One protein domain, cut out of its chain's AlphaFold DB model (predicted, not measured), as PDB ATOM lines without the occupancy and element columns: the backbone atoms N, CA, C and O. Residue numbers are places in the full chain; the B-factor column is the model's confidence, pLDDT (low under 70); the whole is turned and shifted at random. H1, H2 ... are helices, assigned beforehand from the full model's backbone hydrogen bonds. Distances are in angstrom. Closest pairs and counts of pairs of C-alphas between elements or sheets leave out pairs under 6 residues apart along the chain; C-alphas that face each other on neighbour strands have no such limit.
ATOM      1  N   ALA A 239     129.091  26.135  28.711       78.94
ATOM      2  CA  ALA A 239     128.040  25.647  27.816       78.94
ATOM      3  C   ALA A 239     128.213  26.118  26.357       78.94
ATOM      4  O   ALA A 239     128.040  25.329  25.434       78.94
ATOM      5  N   SER A 240     128.637  27.366  26.146       74.25
ATOM      6  CA  SER A 240     128.942  27.912  24.816       74.25
ATOM      7  C   SER A 240     130.140  27.228  24.144       74.25
ATOM      8  O   SER A 240     130.114  26.998  22.938       74.25
ATOM      9  N   VAL A 241     131.164  26.842  24.916       79.44
ATOM     10  CA  VAL A 241     132.335  26.091  24.422       79.44
ATOM     11  C   VAL A 241     131.957  24.651  24.075       79.44
ATOM     12  O   VAL A 241     132.454  24.112  23.090       79.44
ATOM     13  N   LEU A 242     131.061  24.033  24.852       82.25
ATOM     14  CA  LEU A 242     130.519  22.709  24.543       82.25
ATOM     15  C   LEU A 242     129.729  22.731  23.225       82.25
ATOM     16  O   LEU A 242     130.037  21.954  22.326       82.25
ATOM     17  N   LEU A 243     128.786  23.671  23.078       81.88
ATOM     18  CA  LEU A 243     128.030  23.874  21.836       81.88
ATOM     19  C   LEU A 243     128.965  24.122  20.640       81.88
ATOM     20  O   LEU A 243     128.814  23.475  19.610       81.88
ATOM     21  N   GLN A 244     129.982  24.981  20.789       81.00
ATOM     22  CA  GLN A 244     130.964  25.263  19.732       81.00
ATOM     23  C   GLN A 244     131.748  24.023  19.280       81.00
ATOM     24  O   GLN A 244     132.047  23.898  18.094       81.00
ATOM     25  N   LYS A 245     132.108  23.125  20.202       80.81
ATOM     26  CA  LYS A 245     132.871  21.913  19.871       80.81
ATOM     27  C   LYS A 245     132.012  20.826  19.229       80.81
ATOM     28  O   LYS A 245     132.502  20.122  18.358       80.81
ATOM     29  N   VAL A 246     130.752  20.695  19.644       78.56
ATOM     30  CA  VAL A 246     129.845  19.632  19.176       78.56
ATOM     31  C   VAL A 246     129.168  19.998  17.849       78.56
ATOM     32  O   VAL A 246     129.030  19.138  16.981       78.56
ATOM     33  N   LEU A 247     128.807  21.274  17.665       77.12
ATOM     34  CA  LEU A 247     128.203  21.819  16.438       77.12
ATOM     35  C   LEU A 247     129.249  22.308  15.411       77.12
ATOM     36  O   LEU A 247     128.911  23.039  14.483       77.12
ATOM     37  N   GLY A 248     130.526  21.962  15.602       72.50
ATOM     38  CA  GLY A 248     131.615  22.294  14.683       72.50
ATOM     39  C   GLY A 248     131.782  21.284  13.540       72.50
ATOM     40  O   GLY A 248     131.371  20.129  13.639       72.50
ATOM     41  N   GLU A 249     132.448  21.718  12.469       62.38
ATOM     42  CA  GLU A 249     132.675  20.936  11.235       62.38
ATOM     43  C   GLU A 249     134.022  20.173  11.206       62.38
ATOM     44  O   GLU A 249     134.385  19.589  10.190       62.38
ATOM     45  N   GLY A 250     134.810  20.207  12.287       63.38
ATOM     46  CA  GLY A 250     136.136  19.567  12.346       63.38
ATOM     47  C   GLY A 250     136.104  18.104  12.805       63.38
ATOM     48  O   GLY A 250     135.161  17.692  13.471       63.38
ATOM     49  N   GLN A 251     137.178  17.347  12.544       58.94
ATOM     50  CA  GLN A 251     137.343  15.954  13.010       58.94
ATOM     51  C   GLN A 251     137.191  15.811  14.537       58.94
ATOM     52  O   GLN A 251     136.571  14.864  15.015       58.94
ATOM     53  N   ASP A 252     137.658  16.801  15.309       65.75
ATOM     54  CA  ASP A 252     137.440  16.860  16.761       65.75
ATOM     55  C   ASP A 252     135.949  16.786  17.141       65.75
ATOM     56  O   ASP A 252     135.608  16.268  18.205       65.75
ATOM     57  N   ALA A 253     135.048  17.322  16.311       73.00
ATOM     58  CA  ALA A 253     133.632  17.435  16.645       73.00
ATOM     59  C   ALA A 253     132.958  16.067  16.776       73.00
ATOM     60  O   ALA A 253     132.115  15.910  17.653       73.00
ATOM     61  N   GLU A 254     133.352  15.066  15.986       72.25
ATOM     62  CA  GLU A 254     132.820  13.700  16.107       72.25
ATOM     63  C   GLU A 254     133.193  13.075  17.459       72.25
ATOM     64  O   GLU A 254     132.324  12.543  18.149       72.25
ATOM     65  N   ILE A 255     134.432  13.288  17.916       78.69
ATOM     66  CA  ILE A 255     134.900  12.877  19.250       78.69
ATOM     67  C   ILE A 255     134.084  13.580  20.350       78.69
ATOM     68  O   ILE A 255     133.700  12.965  21.348       78.69
ATOM     69  N   TRP A 256     133.770  14.874  20.197       79.12
ATOM     70  CA  TRP A 256     132.916  15.584  21.160       79.12
ATOM     71  C   TRP A 256     131.446  15.134  21.102       79.12
ATOM     72  O   TRP A 256     130.815  15.065  22.158       79.12
ATOM     73  N   ARG A 257     130.907  14.776  19.926       81.81
ATOM     74  CA  ARG A 257     129.556  14.202  19.770       81.81
ATOM     75  C   ARG A 257     129.450  12.850  20.478       81.81
ATOM     76  O   ARG A 257     128.560  12.681  21.305       81.81
ATOM     77  N   GLU A 258     130.392  11.938  20.237       77.75
ATOM     78  CA  GLU A 258     130.464  10.613  20.875       77.75
ATOM     79  C   GLU A 258     130.548  10.723  22.410       77.75
ATOM     80  O   GLU A 258     129.799  10.064  23.139       77.75
ATOM     81  N   ARG A 259     131.404  11.621  22.922       81.00
ATOM     82  CA  ARG A 259     131.520  11.884  24.367       81.00
ATOM     83  C   ARG A 259     130.229  12.437  24.966       81.00
ATOM     84  O   ARG A 259     129.882  12.043  26.076       81.00
ATOM     85  N   VAL A 260     129.519  13.325  24.267       82.69
ATOM     86  CA  VAL A 260     128.234  13.876  24.733       82.69
ATOM     87  C   VAL A 260     127.110  12.843  24.664       82.69
ATOM     88  O   VAL A 260     126.312  12.787  25.596       82.69
ATOM     89  N   ALA A 261     127.070  11.985  23.643       81.00
ATOM     90  CA  ALA A 261     126.090  10.903  23.543       81.00
ATOM     91  C   ALA A 261     126.214   9.909  24.713       81.00
ATOM     92  O   ALA A 261     125.210   9.573  25.339       81.00
ATOM     93  N   ARG A 262     127.443   9.514  25.081       80.88
ATOM     94  CA  ARG A 262     127.706   8.598  26.209       80.88
ATOM     95  C   ARG A 262     127.527   9.221  27.595       80.88
ATOM     96  O   ARG A 262     127.329   8.493  28.565       80.88
ATOM     97  N   PHE A 263     127.621  10.543  27.733       80.19
ATOM     98  CA  PHE A 263     127.547  11.189  29.045       80.19
ATOM     99  C   PHE A 263     126.115  11.178  29.604       80.19
ATOM    100  O   PHE A 263     125.135  11.306  28.867       80.19
ATOM    101  N   ARG A 264     125.972  11.037  30.924       78.94
ATOM    102  CA  ARG A 264     124.677  11.040  31.619       78.94
ATOM    103  C   ARG A 264     124.696  12.164  32.655       78.94
ATOM    104  O   ARG A 264     125.407  12.081  33.648       78.94
ATOM    105  N   SER A 265     123.981  13.256  32.377       76.25
ATOM    106  CA  SER A 265     123.968  14.460  33.219       76.25
ATOM    107  C   SER A 265     122.671  15.246  33.037       76.25
ATOM    108  O   SER A 265     122.146  15.354  31.933       76.25
ATOM    109  N   VAL A 266     122.178  15.847  34.123       72.75
ATOM    110  CA  VAL A 266     120.917  16.619  34.186       72.75
ATOM    111  C   VAL A 266     121.089  18.042  33.614       72.75
ATOM    112  O   VAL A 266     120.213  18.892  33.736       72.75
ATOM    113  N   ARG A 267     122.243  18.357  33.015       76.81
ATOM    114  CA  ARG A 267     122.630  19.713  32.605       76.81
ATOM    115  C   ARG A 267     122.040  20.085  31.234       76.81
ATOM    116  O   ARG A 267     122.407  19.484  30.227       76.81
ATOM    117  N   LEU A 268     121.213  21.136  31.177       77.56
ATOM    118  CA  LEU A 268     120.464  21.569  29.980       77.56
ATOM    119  C   LEU A 268     121.233  21.537  28.637       77.56
ATOM    120  O   LEU A 268     120.690  20.978  27.689       77.56
ATOM    121  N   PRO A 269     122.475  22.050  28.495       80.12
ATOM    122  CA  PRO A 269     123.178  22.035  27.207       80.12
ATOM    123  C   PRO A 269     123.539  20.623  26.720       80.12
ATOM    124  O   PRO A 269     123.680  20.419  25.522       80.12
ATOM    125  N   ILE A 270     123.695  19.656  27.631       81.19
ATOM    126  CA  ILE A 270     124.009  18.256  27.306       81.19
ATOM    127  C   ILE A 270     122.737  17.553  26.824       81.19
ATOM    128  O   ILE A 270     122.738  16.977  25.741       81.19
ATOM    129  N   VAL A 271     121.636  17.698  27.571       80.19
ATOM    130  CA  VAL A 271     120.309  17.173  27.194       80.19
ATOM    131  C   VAL A 271     119.844  17.757  25.854       80.19
ATOM    132  O   VAL A 271     119.365  17.031  24.990       80.19
ATOM    133  N   LEU A 272     120.052  19.062  25.645       80.50
ATOM    134  CA  LEU A 272     119.731  19.753  24.396       80.50
ATOM    135  C   LEU A 272     120.522  19.187  23.207       80.50
ATOM    136  O   LEU A 272     119.939  18.934  22.160       80.50
ATOM    137  N   LEU A 273     121.827  18.944  23.369       80.56
ATOM    138  CA  LEU A 273     122.658  18.342  22.320       80.56
ATOM    139  C   LEU A 273     122.278  16.883  22.023       80.56
ATOM    140  O   LEU A 273     122.270  16.493  20.860       80.56
ATOM    141  N   GLN A 274     121.925  16.094  23.041       81.00
ATOM    142  CA  GLN A 274     121.452  14.714  22.870       81.00
ATOM    143  C   GLN A 274     120.113  14.663  22.114       81.00
ATOM    144  O   GLN A 274     119.940  13.844  21.216       81.00
ATOM    145  N   GLU A 275     119.189  15.580  22.409       77.75
ATOM    146  CA  GLU A 275     117.927  15.694  21.671       77.75
ATOM    147  C   GLU A 275     118.139  16.214  20.237       77.75
ATOM    148  O   GLU A 275     117.536  15.707  19.291       77.75
ATOM    149  N   MET A 276     119.071  17.154  20.038       76.69
ATOM    150  CA  MET A 276     119.485  17.607  18.705       76.69
ATOM    151  C   MET A 276     120.049  16.478  17.828       76.69
ATOM    152  O   MET A 276     119.867  16.552  16.613       76.69
ATOM    153  N   MET A 277     120.721  15.478  18.416       77.62
ATOM    154  CA  MET A 277     121.217  14.282  17.717       77.62
ATOM    155  C   MET A 277     120.077  13.327  17.343       77.62
ATOM    156  O   MET A 277     120.023  12.867  16.206       77.62
ATOM    157  N   ARG A 278     119.131  13.078  18.263       74.69
ATOM    158  CA  ARG A 278     117.964  12.208  18.017       74.69
ATOM    159  C   ARG A 278     117.078  12.716  16.880       74.69
ATOM    160  O   ARG A 278     116.582  11.933  16.081       74.69
ATOM    161  N   GLN A 279     116.873  14.028  16.787       72.81
ATOM    162  CA  GLN A 279     116.011  14.621  15.758       72.81
ATOM    163  C   GLN A 279     116.665  14.670  14.356       72.81
ATOM    164  O   GLN A 279     116.196  15.412  13.488       72.81
ATOM    165  N   GLY A 280     117.809  14.010  14.133       66.81
ATOM    166  CA  GLY A 280     118.521  13.939  12.847       66.81
ATOM    167  C   GLY A 280     119.999  14.371  12.907       66.81
ATOM    168  O   GLY A 280     120.404  15.062  13.845       66.81
ATOM    169  N   PRO A 281     120.810  13.993  11.899       64.62
ATOM    170  CA  PRO A 281     122.266  14.125  11.930       64.62
ATOM    171  C   PRO A 281     122.753  15.579  11.988       64.62
ATOM    172  O   PRO A 281     122.289  16.458  11.263       64.62
ATOM    173  N   LEU A 282     123.763  15.821  12.828       57.81
ATOM    174  CA  LEU A 282     124.417  17.122  13.003       57.81
ATOM    175  C   LEU A 282     125.590  17.303  12.022       57.81
ATOM    176  O   LEU A 282     126.743  17.425  12.436       57.81
ATOM    177  N   GLY A 283     125.295  17.298  10.720       54.31
ATOM    178  CA  GLY A 283     126.275  17.555   9.657       54.31
ATOM    179  C   GLY A 283     125.969  16.838   8.339       54.31
ATOM    180  O   GLY A 283     125.041  16.041   8.256       54.31
ATOM    181  N   VAL A 284     126.775  17.122   7.311       47.19
ATOM    182  CA  VAL A 284     126.600  16.597   5.939       47.19
ATOM    183  C   VAL A 284     127.187  15.182   5.755       47.19
ATOM    184  O   VAL A 284     126.829  14.499   4.802       47.19
ATOM    185  N   THR A 285     128.083  14.725   6.640       47.44
ATOM    186  CA  THR A 285     128.995  13.594   6.351       47.44
ATOM    187  C   THR A 285     129.040  12.445   7.368       47.44
ATOM    188  O   THR A 285     129.718  11.456   7.100       47.44
ATOM    189  N   SER A 286     128.341  12.506   8.505       49.44
ATOM    190  CA  SER A 286     128.482  11.484   9.562       49.44
ATOM    191  C   SER A 286     127.403  10.393   9.477       49.44
ATOM    192  O   SER A 286     126.378  10.466  10.155       49.44
ATOM    193  N   ALA A 287     127.658   9.356   8.675       45.59
ATOM    194  CA  ALA A 287     126.893   8.102   8.658       45.59
ATOM    195  C   ALA A 287     127.278   7.201   9.854       45.59
ATOM    196  O   ALA A 287     127.807   6.103   9.693       45.59
ATOM    197  N   SER A 288     127.072   7.708  11.070       52.31
ATOM    198  CA  SER A 288     127.438   7.041  12.322       52.31
ATOM    199  C   SER A 288     126.188   6.815  13.167       52.31
ATOM    200  O   SER A 288     125.498   7.774  13.513       52.31
ATOM    201  N   ASN A 289     125.905   5.559  13.524       55.84
ATOM    202  CA  ASN A 289     124.732   5.184  14.317       55.84
ATOM    203  C   ASN A 289     124.911   5.606  15.787       55.84
ATOM    204  O   ASN A 289     125.263   4.803  16.648       55.84
ATOM    205  N   PHE A 290     124.682   6.886  16.088       60.50
ATOM    206  CA  PHE A 290     124.741   7.411  17.459       60.50
ATOM    207  C   PHE A 290     123.596   6.903  18.355       60.50
ATOM    208  O   PHE A 290     123.686   7.024  19.579       60.50
ATOM    209  N   ASP A 291     122.554   6.311  17.762       59.66
ATOM    210  CA  ASP A 291     121.355   5.819  18.448       59.66
ATOM    211  C   ASP A 291     121.649   4.750  19.513       59.66
ATOM    212  O   ASP A 291     120.951   4.703  20.523       59.66
ATOM    213  N   GLU A 292     122.722   3.962  19.364       63.44
ATOM    214  CA  GLU A 292     123.153   2.978  20.375       63.44
ATOM    215  C   GLU A 292     123.704   3.615  21.665       63.44
ATOM    216  O   GLU A 292     123.682   2.993  22.726       63.44
ATOM    217  N   PHE A 293     124.217   4.850  21.603       65.69
ATOM    218  CA  PHE A 293     124.850   5.517  22.751       65.69
ATOM    219  C   PHE A 293     123.929   6.516  23.466       65.69
ATOM    220  O   PHE A 293     124.187   6.876  24.624       65.69
ATOM    221  N   LEU A 294     122.869   6.981  22.798       73.88
ATOM    222  CA  LEU A 294     121.931   7.965  23.338       73.88
ATOM    223  C   LEU A 294     121.097   7.390  24.505       73.88
ATOM    224  O   LEU A 294     120.778   6.204  24.514       73.88
ATOM    225  N   PRO A 295     120.732   8.211  25.512       70.94
ATOM    226  CA  PRO A 295     119.896   7.755  26.621       70.94
ATOM    227  C   PRO A 295     118.489   7.360  26.157       70.94
ATOM    228  O   PRO A 295     117.898   8.022  25.295       70.94
ATOM    229  N   THR A 296     117.944   6.298  26.751       71.62
ATOM    230  CA  THR A 296     116.640   5.722  26.387       71.62
ATOM    231  C   THR A 296     115.506   6.706  26.689       71.62
ATOM    232  O   THR A 296     115.606   7.513  27.615       71.62
ATOM    233  N   GLN A 297     114.381   6.622  25.968       62.78
ATOM    234  CA  GLN A 297     113.263   7.568  26.123       62.78
ATOM    235  C   GLN A 297     112.787   7.707  27.585       62.78
ATOM    236  O   GLN A 297     112.583   8.821  28.061       62.78
ATOM    237  N   GLY A 298     112.712   6.598  28.333       63.12
ATOM    238  CA  GLY A 298     112.351   6.608  29.757       63.12
ATOM    239  C   GLY A 298     113.387   7.265  30.686       63.12
ATOM    240  O   GLY A 298     113.002   7.872  31.686       63.12
ATOM    241  N   GLU A 299     114.684   7.211  30.353       65.31
ATOM    242  CA  GLU A 299     115.731   7.932  31.095       65.31
ATOM    243  C   GLU A 299     115.552   9.446  30.917       65.31
ATOM    244  O   GLU A 299     115.598  10.209  31.883       65.31
ATOM    245  N   ILE A 300     115.266   9.880  29.689       64.12
ATOM    246  CA  ILE A 300     115.038  11.290  29.354       64.12
ATOM    247  C   ILE A 300     113.741  11.797  29.972       64.12
ATOM    248  O   ILE A 300     113.747  12.871  30.565       64.12
ATOM    249  N   ASP A 301     112.659  11.024  29.932       64.50
ATOM    250  CA  ASP A 301     111.412  11.395  30.604       64.50
ATOM    251  C   ASP A 301     111.587  11.478  32.135       64.50
ATOM    252  O   ASP A 301     110.838  12.198  32.791       64.50
ATOM    253  N   SER A 302     112.586  10.807  32.728       65.00
ATOM    254  CA  SER A 302     112.962  11.011  34.139       65.00
ATOM    255  C   SER A 302     113.723  12.328  34.372       65.00
ATOM    256  O   SER A 302     113.460  13.022  35.353       65.00
ATOM    257  N   VAL A 303     114.596  12.724  33.438       64.38
ATOM    258  CA  VAL A 303     115.366  13.982  33.479       64.38
ATOM    259  C   VAL A 303     114.475  15.198  33.191       64.38
ATOM    260  O   VAL A 303     114.578  16.216  33.876       64.38
ATOM    261  N   LEU A 304     113.559  15.093  32.226       64.25
ATOM    262  CA  LEU A 304     112.615  16.145  31.834       64.25
ATOM    263  C   LEU A 304     111.486  16.368  32.853       64.25
ATOM    264  O   LEU A 304     110.863  17.423  32.829       64.25
ATOM    265  N   LYS A 305     111.246  15.431  33.782       63.19
ATOM    266  CA  LYS A 305     110.340  15.637  34.932       63.19
ATOM    267  C   LYS A 305     110.894  16.616  35.977       63.19
ATOM    268  O   LYS A 305     110.172  16.978  36.906       63.19
ATOM    269  N   HIS A 306     112.150  17.057  35.859       59.69
ATOM    270  CA  HIS A 306     112.695  18.104  36.722       59.69
ATOM    271  C   HIS A 306     111.991  19.451  36.441       59.69
ATOM    272  O   HIS A 306     111.894  19.839  35.276       59.69
ATOM    273  N   PRO A 307     111.567  20.226  37.463       57.38
ATOM    274  CA  PRO A 307     110.759  21.446  37.284       57.38
ATOM    275  C   PRO A 307     111.426  22.563  36.458       57.38
ATOM    276  O   PRO A 307     110.777  23.531  36.078       57.38
ATOM    277  N   SER A 308     112.715  22.430  36.140       56.12
ATOM    278  CA  SER A 308     113.459  23.342  35.263       56.12
ATOM    279  C   SER A 308     113.191  23.137  33.761       56.12
ATOM    280  O   SER A 308     113.663  23.943  32.959       56.12
ATOM    281  N   TYR A 309     112.483  22.072  33.358       60.78
ATOM    282  CA  TYR A 309     112.365  21.652  31.957       60.78
ATOM    283  C   TYR A 309     110.915  21.558  31.467       60.78
ATOM    284  O   TYR A 309     110.261  20.525  31.552       60.78
ATOM    285  N   ALA A 310     110.425  22.635  30.849       59.56
ATOM    286  CA  ALA A 310     109.182  22.602  30.080       59.56
ATOM    287  C   ALA A 310     109.446  22.077  28.655       59.56
ATOM    288  O   ALA A 310     110.197  22.695  27.896       59.56
ATOM    289  N   LYS A 311     108.793  20.971  28.266       54.84
ATOM    290  CA  LYS A 311     108.988  20.274  26.972       54.84
ATOM    291  C   LYS A 311     108.881  21.199  25.746       54.84
ATOM    292  O   LYS A 311     109.679  21.083  24.821       54.84
ATOM    293  N   HIS A 312     107.970  22.175  25.776       55.22
ATOM    294  CA  HIS A 312     107.806  23.171  24.706       55.22
ATOM    295  C   HIS A 312     109.019  24.108  24.537       55.22
ATOM    296  O   HIS A 312     109.334  24.491  23.414       55.22
ATOM    297  N   LYS A 313     109.735  24.441  25.623       69.06
ATOM    298  CA  LYS A 313     110.915  25.322  25.563       69.06
ATOM    299  C   LYS A 313     112.125  24.621  24.932       69.06
ATOM    300  O   LYS A 313     112.872  25.251  24.190       69.06
ATOM    301  N   LEU A 314     112.294  23.313  25.163       74.25
ATOM    302  CA  LEU A 314     113.415  22.542  24.607       74.25
ATOM    303  C   LEU A 314     113.386  22.518  23.069       74.25
ATOM    304  O   LEU A 314     114.400  22.808  22.437       74.25
ATOM    305  N   ASN A 315     112.221  22.247  22.470       76.94
ATOM    306  CA  ASN A 315     112.055  22.206  21.012       76.94
ATOM    307  C   ASN A 315     112.372  23.556  20.346       76.94
ATOM    308  O   ASN A 315     112.973  23.584  19.273       76.94
ATOM    309  N   TYR A 316     112.032  24.674  20.994       80.81
ATOM    310  CA  TYR A 316     112.388  26.002  20.493       80.81
ATOM    311  C   TYR A 316     113.909  26.248  20.537       80.81
ATOM    312  O   TYR A 316     114.483  26.728  19.562       80.81
ATOM    313  N   TYR A 317     114.610  25.822  21.594       83.12
ATOM    314  CA  TYR A 317     116.077  25.917  21.635       83.12
ATOM    315  C   TYR A 317     116.752  25.059  20.548       83.12
ATOM    316  O   TYR A 317     117.744  25.486  19.956       83.12
ATOM    317  N   VAL A 318     116.202  23.875  20.246       82.75
ATOM    318  CA  VAL A 318     116.644  23.040  19.111       82.75
ATOM    319  C   VAL A 318     116.436  23.782  17.787       82.75
ATOM    320  O   VAL A 318     117.357  23.834  16.972       82.75
ATOM    321  N   TYR A 319     115.268  24.400  17.584       84.69
ATOM    322  CA  TYR A 319     114.964  25.202  16.395       84.69
ATOM    323  C   TYR A 319     115.961  26.357  16.197       84.69
ATOM    324  O   TYR A 319     116.488  26.520  15.094       84.69
ATOM    325  N   VAL A 320     116.290  27.100  17.260       83.94
ATOM    326  CA  VAL A 320     117.289  28.181  17.223       83.94
ATOM    327  C   VAL A 320     118.677  27.652  16.840       83.94
ATOM    328  O   VAL A 320     119.315  28.190  15.935       83.94
ATOM    329  N   LEU A 321     119.152  26.578  17.484       84.31
ATOM    330  CA  LEU A 321     120.497  26.040  17.234       84.31
ATOM    331  C   LEU A 321     120.637  25.349  15.864       84.31
ATOM    332  O   LEU A 321     121.731  25.359  15.295       84.31
ATOM    333  N   ARG A 322     119.546  24.817  15.295       83.88
ATOM    334  CA  ARG A 322     119.487  24.219  13.944       83.88
ATOM    335  C   ARG A 322     119.440  25.241  12.791       83.88
ATOM    336  O   ARG A 322     119.066  24.880  11.675       83.88
ATOM    337  N   GLY A 323     119.778  26.513  13.019       81.62
ATOM    338  CA  GLY A 323     120.051  27.450  11.920       81.62
ATOM    339  C   GLY A 323     121.281  27.009  11.113       81.62
ATOM    340  O   GLY A 323     122.256  26.528  11.706       81.62
ATOM    341  N   ARG A 324     121.229  27.154   9.781       80.19
ATOM    342  CA  ARG A 324     122.326  26.786   8.868       80.19
ATOM    343  C   ARG A 324     123.532  27.690   9.108       80.19
ATOM    344  O   ARG A 324     124.599  27.211   9.480       80.19
ATOM    345  N   ASP A 325     123.296  28.994   9.015       82.94
ATOM    346  CA  ASP A 325     124.284  30.046   9.245       82.94
ATOM    347  C   ASP A 325     124.103  30.714  10.612       82.94
ATOM    348  O   ASP A 325     123.020  30.687  11.203       82.94
TER     349      ASP A 325
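Overview. This is residues 239 to 325 of the 1084 residues of the protein "Prefoldin subunit" of Ustilaginoidea virens (UniProt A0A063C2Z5). Helix H3 sits in the middle of a crossed helix cluster, with H1 and H2 packed on one side of it and H5 crossing it on another, while H4 lies near it without packing on a helix. The long link from H3 to H4, residues 279 to 296, loops round the edge of this cluster. The printed part has 87 residues with five named helices, in the order H1, H2, H3, H4, H5, and no named strand; the class is all helix, with 50 residues in the helices. It is compact, with a radius of gyration of the C-alphas of 12.6 A, and its C-alphas span 36 by 28 by 21 A.

Along the chain. The longest helix, H2, is residues 251 to 262, 17.9 A from its first C-alpha at (137.343, 15.954, 13.010) to its last. Before it comes H1, residues 239 to 246, 10.7 A long, beginning with C-alpha 239 at (128.040, 25.647, 27.816). After H2 follow H3, residues 268 to 278, 15.4 A; H4, residues 297 to 304, 10.3 A; and H5, residues 311 to 321, 16.1 A, ending with C-alpha 321 at (120.497, 26.040, 17.234).

Arrangement. H2 touches H3, the hub, with residues 260 to 261 alone, about perpendicular at 78 degrees; their closest C-alphas, of Ala 261 and Gln 274, are 6.0 A apart. With residues 252 to 257 alone H2 touches H1, at a steep tilt of 64 degrees, opposite ways; their closest C-alphas are those of Val 246 and Ala 253, 5.1 A apart. H1 touches H3 at a shallow tilt of 26 degrees, the same way, with the C-alphas of Ala 239 and Pro 269 closest at 6.1 A. H5 touches H3 about perpendicular, at 77 degrees; the C-alphas of Met 276 and Val 318 are closest at 6.1 A. H3 and H4 are near each other, with 7 pairs of C-alphas within 10 A and the closest 8.2 A apart. H4 and H5 are close but not clearly touching, with the C-alphas of Leu 304 and Lys 311 closest at 7.3 A. H1 and H2 are both apart from H4 and from H5. In H1, H3 and H4 every O i to N i+4 pair is within hydrogen-bond range; in H2 it is 7 of 8 and in H5 5 of 7.

Size, cuts and confidence. The two C-alphas farthest apart, of Thr 285 and Pro 307, are 36.8 A from each other. The printed part has no cut. The link from H3 to H4, 18 residues, is long; those from H1 to H2 and from H2 to H3 are tight, and that from H4 to H5 is short. The mean pLDDT of the printed part is 71.1; residues 249 to 252, 280 to 293 and 297 to 313 are under 70.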